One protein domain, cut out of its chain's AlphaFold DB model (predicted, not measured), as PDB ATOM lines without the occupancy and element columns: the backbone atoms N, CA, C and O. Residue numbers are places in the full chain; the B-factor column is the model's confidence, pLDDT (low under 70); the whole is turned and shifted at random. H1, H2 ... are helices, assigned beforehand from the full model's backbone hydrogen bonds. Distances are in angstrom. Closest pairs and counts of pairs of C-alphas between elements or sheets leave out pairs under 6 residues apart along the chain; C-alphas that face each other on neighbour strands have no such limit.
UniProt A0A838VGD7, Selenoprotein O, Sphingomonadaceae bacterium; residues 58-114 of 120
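Overview. This is residues 58 to 114 of the 120 residues of the protein "Selenoprotein O" of Sphingomonadaceae bacterium (UniProt A0A838VGD7). One long helix, H4, lies along the main axis of this loose model; residues 58 to 91 run out beside it and past its first residue, with three short helices, H1, H2 and H3, on the way, and fold back into it, while residues 110 to 114 run on beyond its last residue as a short tail. H1 packs on the last part of H4, H2 is near H4, and H3 lies at one end of the whole, past the first residue of H4. The printed part has 57 residues with four named helices in the order H1, H2, H3, H4 and no named strand, so the class is all helix. The whole is loose, with a radius of gyration of the C-alphas of 14.3 A, and spans 50 by 17 by 16 A.

Arrangement. Begin with H4, residues 92 to 109. H1, residues 63 to 66, touches it at residues 103 to 107 alone; the closest C-alphas, of Tyr 64 and Ala 107, are 6.5 A apart. H2, residues 75 to 80, and H4 are near each other, with 6 pairs of C-alphas within 10 A. H3, residues 82 to 88, is close to H4 but not clearly touching: the closest C-alphas, of Pro 84 and Pro 93, are 7.7 A apart. H3 and H4 run opposite ways at a shallow tilt of 34 degrees, only just short of steep. H2 and H3 meet only through their link, while H1 is apart from H2 and from H3. In H2, H3 and H4 every O i to N i+4 pair is within hydrogen-bond range; H1 is too short for such a pair, and its one O i to N i+3 pair is within range.

Along the chain. Find C-alpha 92 at (43.258, 1.795, 4.890); from there H4 runs 25.6 A to C-alpha 109 at (39.400, -22.489, 12.001). H1 begins at C-alpha 63, at (51.632, -16.886, 13.968), and measures 5.4 A. H2 measures 8.5 A and H3 10.2 A.

Size, cuts and confidence. The two C-alphas farthest apart, of Asp 87 and Pro 114, are 50.3 A apart. The printed part has no cut. The links H2 to H3 and H3 to H4 are tight, and the link H1 to H2 is short. The mean pLDDT of the printed part is 94.1, and residue 114 alone is under 70.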
ATOM      1  N   LEU A  58      42.505 -26.091  19.284       91.56
ATOM      2  CA  LEU A  58      43.044 -25.208  18.255       91.56
ATOM      3  C   LEU A  58      44.516 -25.529  18.020       91.56
ATOM      4  O   LEU A  58      45.256 -25.825  18.955       91.56
ATOM      5  N   ASP A  59      44.940 -25.477  16.764       90.94
ATOM      6  CA  ASP A  59      46.360 -25.538  16.445       90.94
ATOM      7  C   ASP A  59      46.984 -24.165  16.719       90.94
ATOM      8  O   ASP A  59      46.807 -23.199  15.971       90.94
ATOM      9  N   LEU A  60      47.697 -24.087  17.839       91.44
ATOM     10  CA  LEU A  60      48.292 -22.853  18.339       91.44
ATOM     11  C   LEU A  60      49.626 -22.497  17.662       91.44
ATOM     12  O   LEU A  60      50.266 -21.531  18.069       91.44
ATOM     13  N   ASN A  61      50.055 -23.243  16.635       91.00
ATOM     14  CA  ASN A  61      51.273 -22.935  15.874       91.00
ATOM     15  C   ASN A  61      51.082 -21.812  14.839       91.00
ATOM     16  O   ASN A  61      52.060 -21.374  14.229       91.00
ATOM     17  N   ASP A  62      49.848 -21.347  14.611       91.88
ATOM     18  CA  ASP A  62      49.603 -20.193  13.744       91.88
ATOM     19  C   ASP A  62      50.278 -18.929  14.324       91.88
ATOM     20  O   ASP A  62      50.110 -18.654  15.518       91.88
ATOM     21  N   PRO A  63      51.001 -18.125  13.512       93.19
ATOM     22  CA  PRO A  63      51.632 -16.886  13.968       93.19
ATOM     23  C   PRO A  63      50.690 -15.923  14.698       93.19
ATOM     24  O   PRO A  63      51.162 -15.154  15.527       93.19
ATOM     25  N   TYR A  64      49.379 -15.976  14.426       94.75
ATOM     26  CA  TYR A  64      48.356 -15.225  15.155       94.75
ATOM     27  C   TYR A  64      48.472 -15.365  16.674       94.75
ATOM     28  O   TYR A  64      48.321 -14.375  17.381       94.75
ATOM     29  N   TRP A  65      48.774 -16.559  17.182       93.31
ATOM     30  CA  TRP A  65      48.835 -16.823  18.622       93.31
ATOM     31  C   TRP A  65      50.096 -16.282  19.303       93.31
ATOM     32  O   TRP A  65      50.169 -16.292  20.530       93.31
ATOM     33  N   ALA A  66      51.078 -15.825  18.522       92.12
ATOM     34  CA  ALA A  66      52.297 -15.190  19.011       92.12
ATOM     35  C   ALA A  66      52.215 -13.654  18.999       92.12
ATOM     36  O   ALA A  66      53.164 -12.989  19.420       92.12
ATOM     37  N   ASP A  67      51.114 -13.084  18.504       94.12
ATOM     38  CA  ASP A  67      50.912 -11.644  18.521       94.12
ATOM     39  C   ASP A  67      50.886 -11.101  19.961       94.12
ATOM     40  O   ASP A  67      50.410 -11.772  20.883       94.12
ATOM     41  N   PRO A  68      51.372  -9.865  20.168       92.69
ATOM     42  CA  PRO A  68      51.357  -9.247  21.485       92.69
ATOM     43  C   PRO A  68      49.934  -8.994  21.989       92.69
ATOM     44  O   PRO A  68      49.722  -9.079  23.193       92.69
ATOM     45  N   GLU A  69      48.974  -8.731  21.094       92.19
ATOM     46  CA  GLU A  69      47.573  -8.458  21.425       92.19
ATOM     47  C   GLU A  69      46.615  -9.228  20.503       92.19
ATOM     48  O   GLU A  69      46.910  -9.391  19.312       92.19
ATOM     49  N   PRO A  70      45.455  -9.680  21.014       94.56
ATOM     50  CA  PRO A  70      44.426 -10.288  20.183       94.56
ATOM     51  C   PRO A  70      43.792  -9.271  19.231       94.56
ATOM     52  O   PRO A  70      43.791  -8.060  19.459       94.56
ATOM     53  N   CYS A  71      43.146  -9.769  18.176       96.06
ATOM     54  CA  CYS A  71      42.263  -8.925  17.380       96.06
ATOM     55  C   CYS A  71      40.960  -8.647  18.156       96.06
ATOM     56  O   CYS A  71      40.025  -9.445  18.107       96.06
ATOM     57  N   SER A  72      40.893  -7.499  18.835       94.38
ATOM     58  CA  SER A  72      39.711  -7.051  19.590       94.38
ATOM     59  C   SER A  72      38.542  -6.632  18.679       94.38
ATOM     60  O   SER A  72      38.706  -6.479  17.469       94.38
ATOM     61  N   MET A  73      37.355  -6.419  19.245       93.75
ATOM     62  CA  MET A  73      36.229  -5.737  18.584       93.75
ATOM     63  C   MET A  73      35.581  -4.722  19.538       93.75
ATOM     64  O   MET A  73      34.355  -4.651  19.642       93.75
ATOM     65  N   LEU A  74      36.404  -3.971  20.278       94.00
ATOM     66  CA  LEU A  74      35.917  -2.916  21.168       94.00
ATOM     67  C   LEU A  74      35.205  -1.822  20.369       94.00
ATOM     68  O   LEU A  74      35.636  -1.454  19.274       94.00
ATOM     69  N   ILE A  75      34.108  -1.304  20.921       93.81
ATOM     70  CA  ILE A  75      33.262  -0.317  20.238       93.81
ATOM     71  C   ILE A  75      34.077   0.938  19.932       93.81
ATOM     72  O   ILE A  75      34.068   1.402  18.798       93.81
ATOM     73  N   GLU A  76      34.856   1.418  20.896       95.12
ATOM     74  CA  GLU A  76      35.696   2.606  20.766       95.12
ATOM     75  C   GLU A  76      36.775   2.425  19.690       95.12
ATOM     76  O   GLU A  76      37.074   3.358  18.944       95.12
ATOM     77  N   GLU A  77      37.338   1.217  19.571       94.06
ATOM     78  CA  GLU A  77      38.286   0.893  18.502       94.06
ATOM     79  C   GLU A  77      37.595   0.979  17.137       94.06
ATOM     80  O   GLU A  77      38.111   1.619  16.223       94.06
ATOM     81  N   VAL A  78      36.413   0.370  17.000       94.88
ATOM     82  CA  VAL A  78      35.655   0.364  15.743       94.88
ATOM     83  C   VAL A  78      35.187   1.769  15.367       94.88
ATOM     84  O   VAL A  78      35.299   2.143  14.202       94.88
ATOM     85  N   GLU A  79      34.714   2.566  16.323       95.50
ATOM     86  CA  GLU A  79      34.320   3.964  16.110       95.50
ATOM     87  C   GLU A  79      35.507   4.826  15.667       95.50
ATOM     88  O   GLU A  79      35.372   5.661  14.768       95.50
ATOM     89  N   ALA A  80      36.700   4.591  16.224       96.06
ATOM     90  CA  ALA A  80      37.908   5.315  15.835       96.06
ATOM     91  C   ALA A  80      38.282   5.099  14.356       96.06
ATOM     92  O   ALA A  80      38.854   6.000  13.738       96.06
ATOM     93  N   LEU A  81      37.911   3.958  13.758       96.50
ATOM     94  CA  LEU A  81      38.156   3.682  12.337       96.50
ATOM     95  C   LEU A  81      37.345   4.583  11.398       96.50
ATOM     96  O   LEU A  81      37.703   4.724  10.231       96.50
ATOM     97  N   TRP A  82      36.260   5.196  11.875       95.94
ATOM     98  CA  TRP A  82      35.368   5.991  11.029       95.94
ATOM     99  C   TRP A  82      35.924   7.396  10.795       95.94
ATOM    100  O   TRP A  82      35.636   8.017   9.774       95.94
ATOM    101  N   LYS A  83      36.744   7.897  11.725       95.38
ATOM    102  CA  LYS A  83      37.309   9.248  11.661       95.38
ATOM    103  C   LYS A  83      38.204   9.467  10.425       95.38
ATOM    104  O   LYS A  83      37.964  10.448   9.727       95.38
ATOM    105  N   PRO A  84      39.174   8.590  10.096       96.62
ATOM    106  CA  PRO A  84      39.977   8.727   8.875       96.62
ATOM    107  C   PRO A  84      39.145   8.710   7.585       96.62
ATOM    108  O   PRO A  84      39.431   9.469   6.661       96.62
ATOM    109  N   ILE A  85      38.071   7.913   7.550       97.00
ATOM    110  CA  ILE A  85      37.148   7.863   6.408       97.00
ATOM    111  C   ILE A  85      36.419   9.202   6.262       97.00
ATOM    112  O   ILE A  85      36.384   9.779   5.179       97.00
ATOM    113  N   ALA A  86      35.855   9.726   7.351       96.81
ATOM    114  CA  ALA A  86      35.106  10.978   7.315       96.81
ATOM    115  C   ALA A  86      35.988  12.197   6.990       96.81
ATOM    116  O   ALA A  86      35.557  13.085   6.254       96.81
ATOM    117  N   ASP A  87      37.207  12.240   7.533       97.38
ATOM    118  CA  ASP A  87      38.095  13.399   7.412       97.38
ATOM    119  C   ASP A  87      38.891  13.403   6.095       97.38
ATOM    120  O   ASP A  87      39.211  14.476   5.578       97.38
ATOM    121  N   ALA A  88      39.240  12.225   5.563       97.44
ATOM    122  CA  ALA A  88      40.196  12.095   4.462       97.44
ATOM    123  C   ALA A  88      39.837  11.033   3.405       97.44
ATOM    124  O   ALA A  88      40.639  10.822   2.496       97.44
ATOM    125  N   ASP A  89      38.673  10.378   3.505       97.56
ATOM    126  CA  ASP A  89      38.305   9.210   2.682       97.56
ATOM    127  C   ASP A  89      39.376   8.101   2.743       97.56
ATOM    128  O   ASP A  89      39.631   7.385   1.775       97.56
ATOM    129  N   ASP A  90      40.050   7.980   3.893       98.12
ATOM    130  CA  ASP A  90      41.076   6.966   4.119       98.12
ATOM    131  C   ASP A  90      40.448   5.670   4.645       98.12
ATOM    132  O   ASP A  90      40.057   5.560   5.811       98.12
ATOM    133  N   TRP A  91      40.373   4.672   3.765       97.94
ATOM    134  CA  TRP A  91      39.837   3.339   4.052       97.94
ATOM    135  C   TRP A  91      40.887   2.355   4.576       97.94
ATOM    136  O   TRP A  91      40.523   1.274   5.052       97.94
ATOM    137  N   ALA A  92      42.177   2.709   4.534       98.00
ATOM    138  CA  ALA A  92      43.258   1.795   4.890       98.00
ATOM    139  C   ALA A  92      43.138   1.221   6.319       98.00
ATOM    140  O   ALA A  92      43.371   0.020   6.484       98.00
ATOM    141  N   PRO A  93      42.718   1.983   7.355       97.44
ATOM    142  CA  PRO A  93      42.534   1.433   8.701       97.44
ATOM    143  C   PRO A  93      41.447   0.352   8.775       97.44
ATOM    144  O   PRO A  93      41.623  -0.667   9.445       97.44
ATOM    145  N   VAL A  94      40.332   0.536   8.061       97.62
ATOM    146  CA  VAL A  94      39.242  -0.450   8.008       97.62
ATOM    147  C   VAL A  94      39.684  -1.701   7.259       97.62
ATOM    148  O   VAL A  94      39.441  -2.814   7.724       97.62
ATOM    149  N   GLU A  95      40.369  -1.542   6.126       98.19
ATOM    150  CA  GLU A  95      40.905  -2.671   5.362       98.19
ATOM    151  C   GLU A  95      41.914  -3.482   6.184       98.19
ATOM    152  O   GLU A  95      41.843  -4.716   6.209       98.19
ATOM    153  N   ALA A  96      42.793  -2.802   6.925       97.19
ATOM    154  CA  ALA A  96      43.716  -3.437   7.857       97.19
ATOM    155  C   ALA A  96      42.968  -4.201   8.962       97.19
ATOM    156  O   ALA A  96      43.293  -5.360   9.230       97.19
ATOM    157  N   LYS A  97      41.915  -3.615   9.552       97.56
ATOM    158  CA  LYS A  97      41.090  -4.301  10.559       97.56
ATOM    159  C   LYS A  97      40.423  -5.555   9.994       97.56
ATOM    160  O   LYS A  97      40.453  -6.607  10.634       97.56
ATOM    161  N   ILE A  98      39.868  -5.481   8.783       98.00
ATOM    162  CA  ILE A  98      39.266  -6.633   8.093       98.00
ATOM    163  C   ILE A  98      40.308  -7.732   7.864       98.00
ATOM    164  O   ILE A  98      40.011  -8.910   8.079       98.00
ATOM    165  N   ALA A  99      41.524  -7.373   7.443       98.06
ATOM    166  CA  ALA A  99      42.610  -8.332   7.265       98.06
ATOM    167  C   ALA A  99      42.969  -9.033   8.589       98.06
ATOM    168  O   ALA A  99      43.067 -10.262   8.611       98.06
ATOM    169  N   SER A 100      43.065  -8.288   9.695       97.38
ATOM    170  CA  SER A 100      43.307  -8.847  11.033       97.38
ATOM    171  C   SER A 100      42.196  -9.801  11.482       97.38
ATOM    172  O   SER A 100      42.492 -10.910  11.926       97.38
ATOM    173  N   VAL A 101      40.923  -9.435  11.288       97.50
ATOM    174  CA  VAL A 101      39.773 -10.300  11.617       97.50
ATOM    175  C   VAL A 101      39.787 -11.582  10.783       97.50
ATOM    176  O   VAL A 101      39.529 -12.666  11.306       97.50
ATOM    177  N   ARG A 102      40.126 -11.499   9.491       98.00
ATOM    178  CA  ARG A 102      40.251 -12.684   8.626       98.00
ATOM    179  C   ARG A 102      41.403 -13.588   9.053       98.00
ATOM    180  O   ARG A 102      41.229 -14.803   9.049       98.00
ATOM    181  N   ARG A 103      42.544 -13.015   9.454       97.62
ATOM    182  CA  ARG A 103      43.681 -13.777   9.994       97.62
ATOM    183  C   ARG A 103      43.302 -14.494  11.290       97.62
ATOM    184  O   ARG A 103      43.526 -15.695  11.390       97.62
ATOM    185  N   MET A 104      42.644 -13.800  12.222       96.75
ATOM    186  CA  MET A 104      42.092 -14.414  13.437       96.75
ATOM    187  C   MET A 104      41.126 -15.556  13.091       96.75
ATOM    188  O   MET A 104      41.226 -16.645  13.649       96.75
ATOM    189  N   GLY A 105      40.213 -15.339  12.140       95.88
ATOM    190  CA  GLY A 105      39.269 -16.363  11.692       95.88
ATOM    191  C   GLY A 105      39.953 -17.610  11.123       95.88
ATOM    192  O   GLY A 105      39.524 -18.723  11.419       95.88
ATOM    193  N   ALA A 106      41.036 -17.443  10.358       96.44
ATOM    194  CA  ALA A 106      41.832 -18.559   9.849       96.44
ATOM    195  C   ALA A 106      42.503 -19.351  10.985       96.44
ATOM    196  O   ALA A 106      42.400 -20.578  11.007       96.44
ATOM    197  N   ALA A 107      43.096 -18.662  11.966       94.81
ATOM    198  CA  ALA A 107      43.706 -19.297  13.134       94.81
ATOM    199  C   ALA A 107      42.676 -20.065  13.985       94.81
ATOM    200  O   ALA A 107      42.933 -21.187  14.414       94.81
ATOM    201  N   LEU A 108      41.472 -19.510  14.173       93.94
ATOM    202  CA  LEU A 108      40.373 -20.161  14.902       93.94
ATOM    203  C   LEU A 108      39.756 -21.355  14.153       93.94
ATOM    204  O   LEU A 108      39.166 -22.247  14.771       93.94
ATOM    205  N   ALA A 109      39.857 -21.375  12.824       94.69
ATOM    206  CA  ALA A 109      39.400 -22.489  12.001       94.69
ATOM    207  C   ALA A 109      40.393 -23.665  12.000       94.69
ATOM    208  O   ALA A 109      39.987 -24.793  11.711       94.69
ATOM    209  N   ASN A 110      41.666 -23.426  12.334       93.12
ATOM    210  CA  ASN A 110      42.688 -24.464  12.377       93.12
ATOM    211  C   ASN A 110      42.568 -25.292  13.669       93.12
ATOM    212  O   ASN A 110      42.925 -24.848  14.763       93.12
ATOM    213  N   ARG A 111      42.012 -26.500  13.551       89.94
ATOM    214  CA  ARG A 111      41.745 -27.404  14.678       89.94
ATOM    215  C   ARG A 111      42.795 -28.502  14.749       89.94
ATOM    216  O   ARG A 111      43.140 -29.098  13.728       89.94
ATOM    217  N   VAL A 112      43.218 -28.851  15.963       84.88
ATOM    218  CA  VAL A 112      43.993 -30.079  16.175       84.88
ATOM    219  C   VAL A 112      43.062 -31.256  15.898       84.88
ATOM    220  O   VAL A 112      41.977 -31.352  16.471       84.88
ATOM    221  N   SER A 113      43.456 -32.152  14.993       73.19
ATOM    222  CA  SER A 113      42.727 -33.412  14.830       73.19
ATOM    223  C   SER A 113      42.851 -34.213  16.126       73.19
ATOM    224  O   SER A 113      43.968 -34.306  16.643       73.19
ATOM    225  N   PRO A 114      41.767 -34.811  16.656       59.75
ATOM    226  CA  PRO A 114      41.893 -35.682  17.813       59.75
ATOM    227  C   PRO A 114      42.933 -36.754  17.484       59.75
ATOM    228  O   PRO A 114      42.914 -37.330  16.387       59.75
TER     229      PRO A 114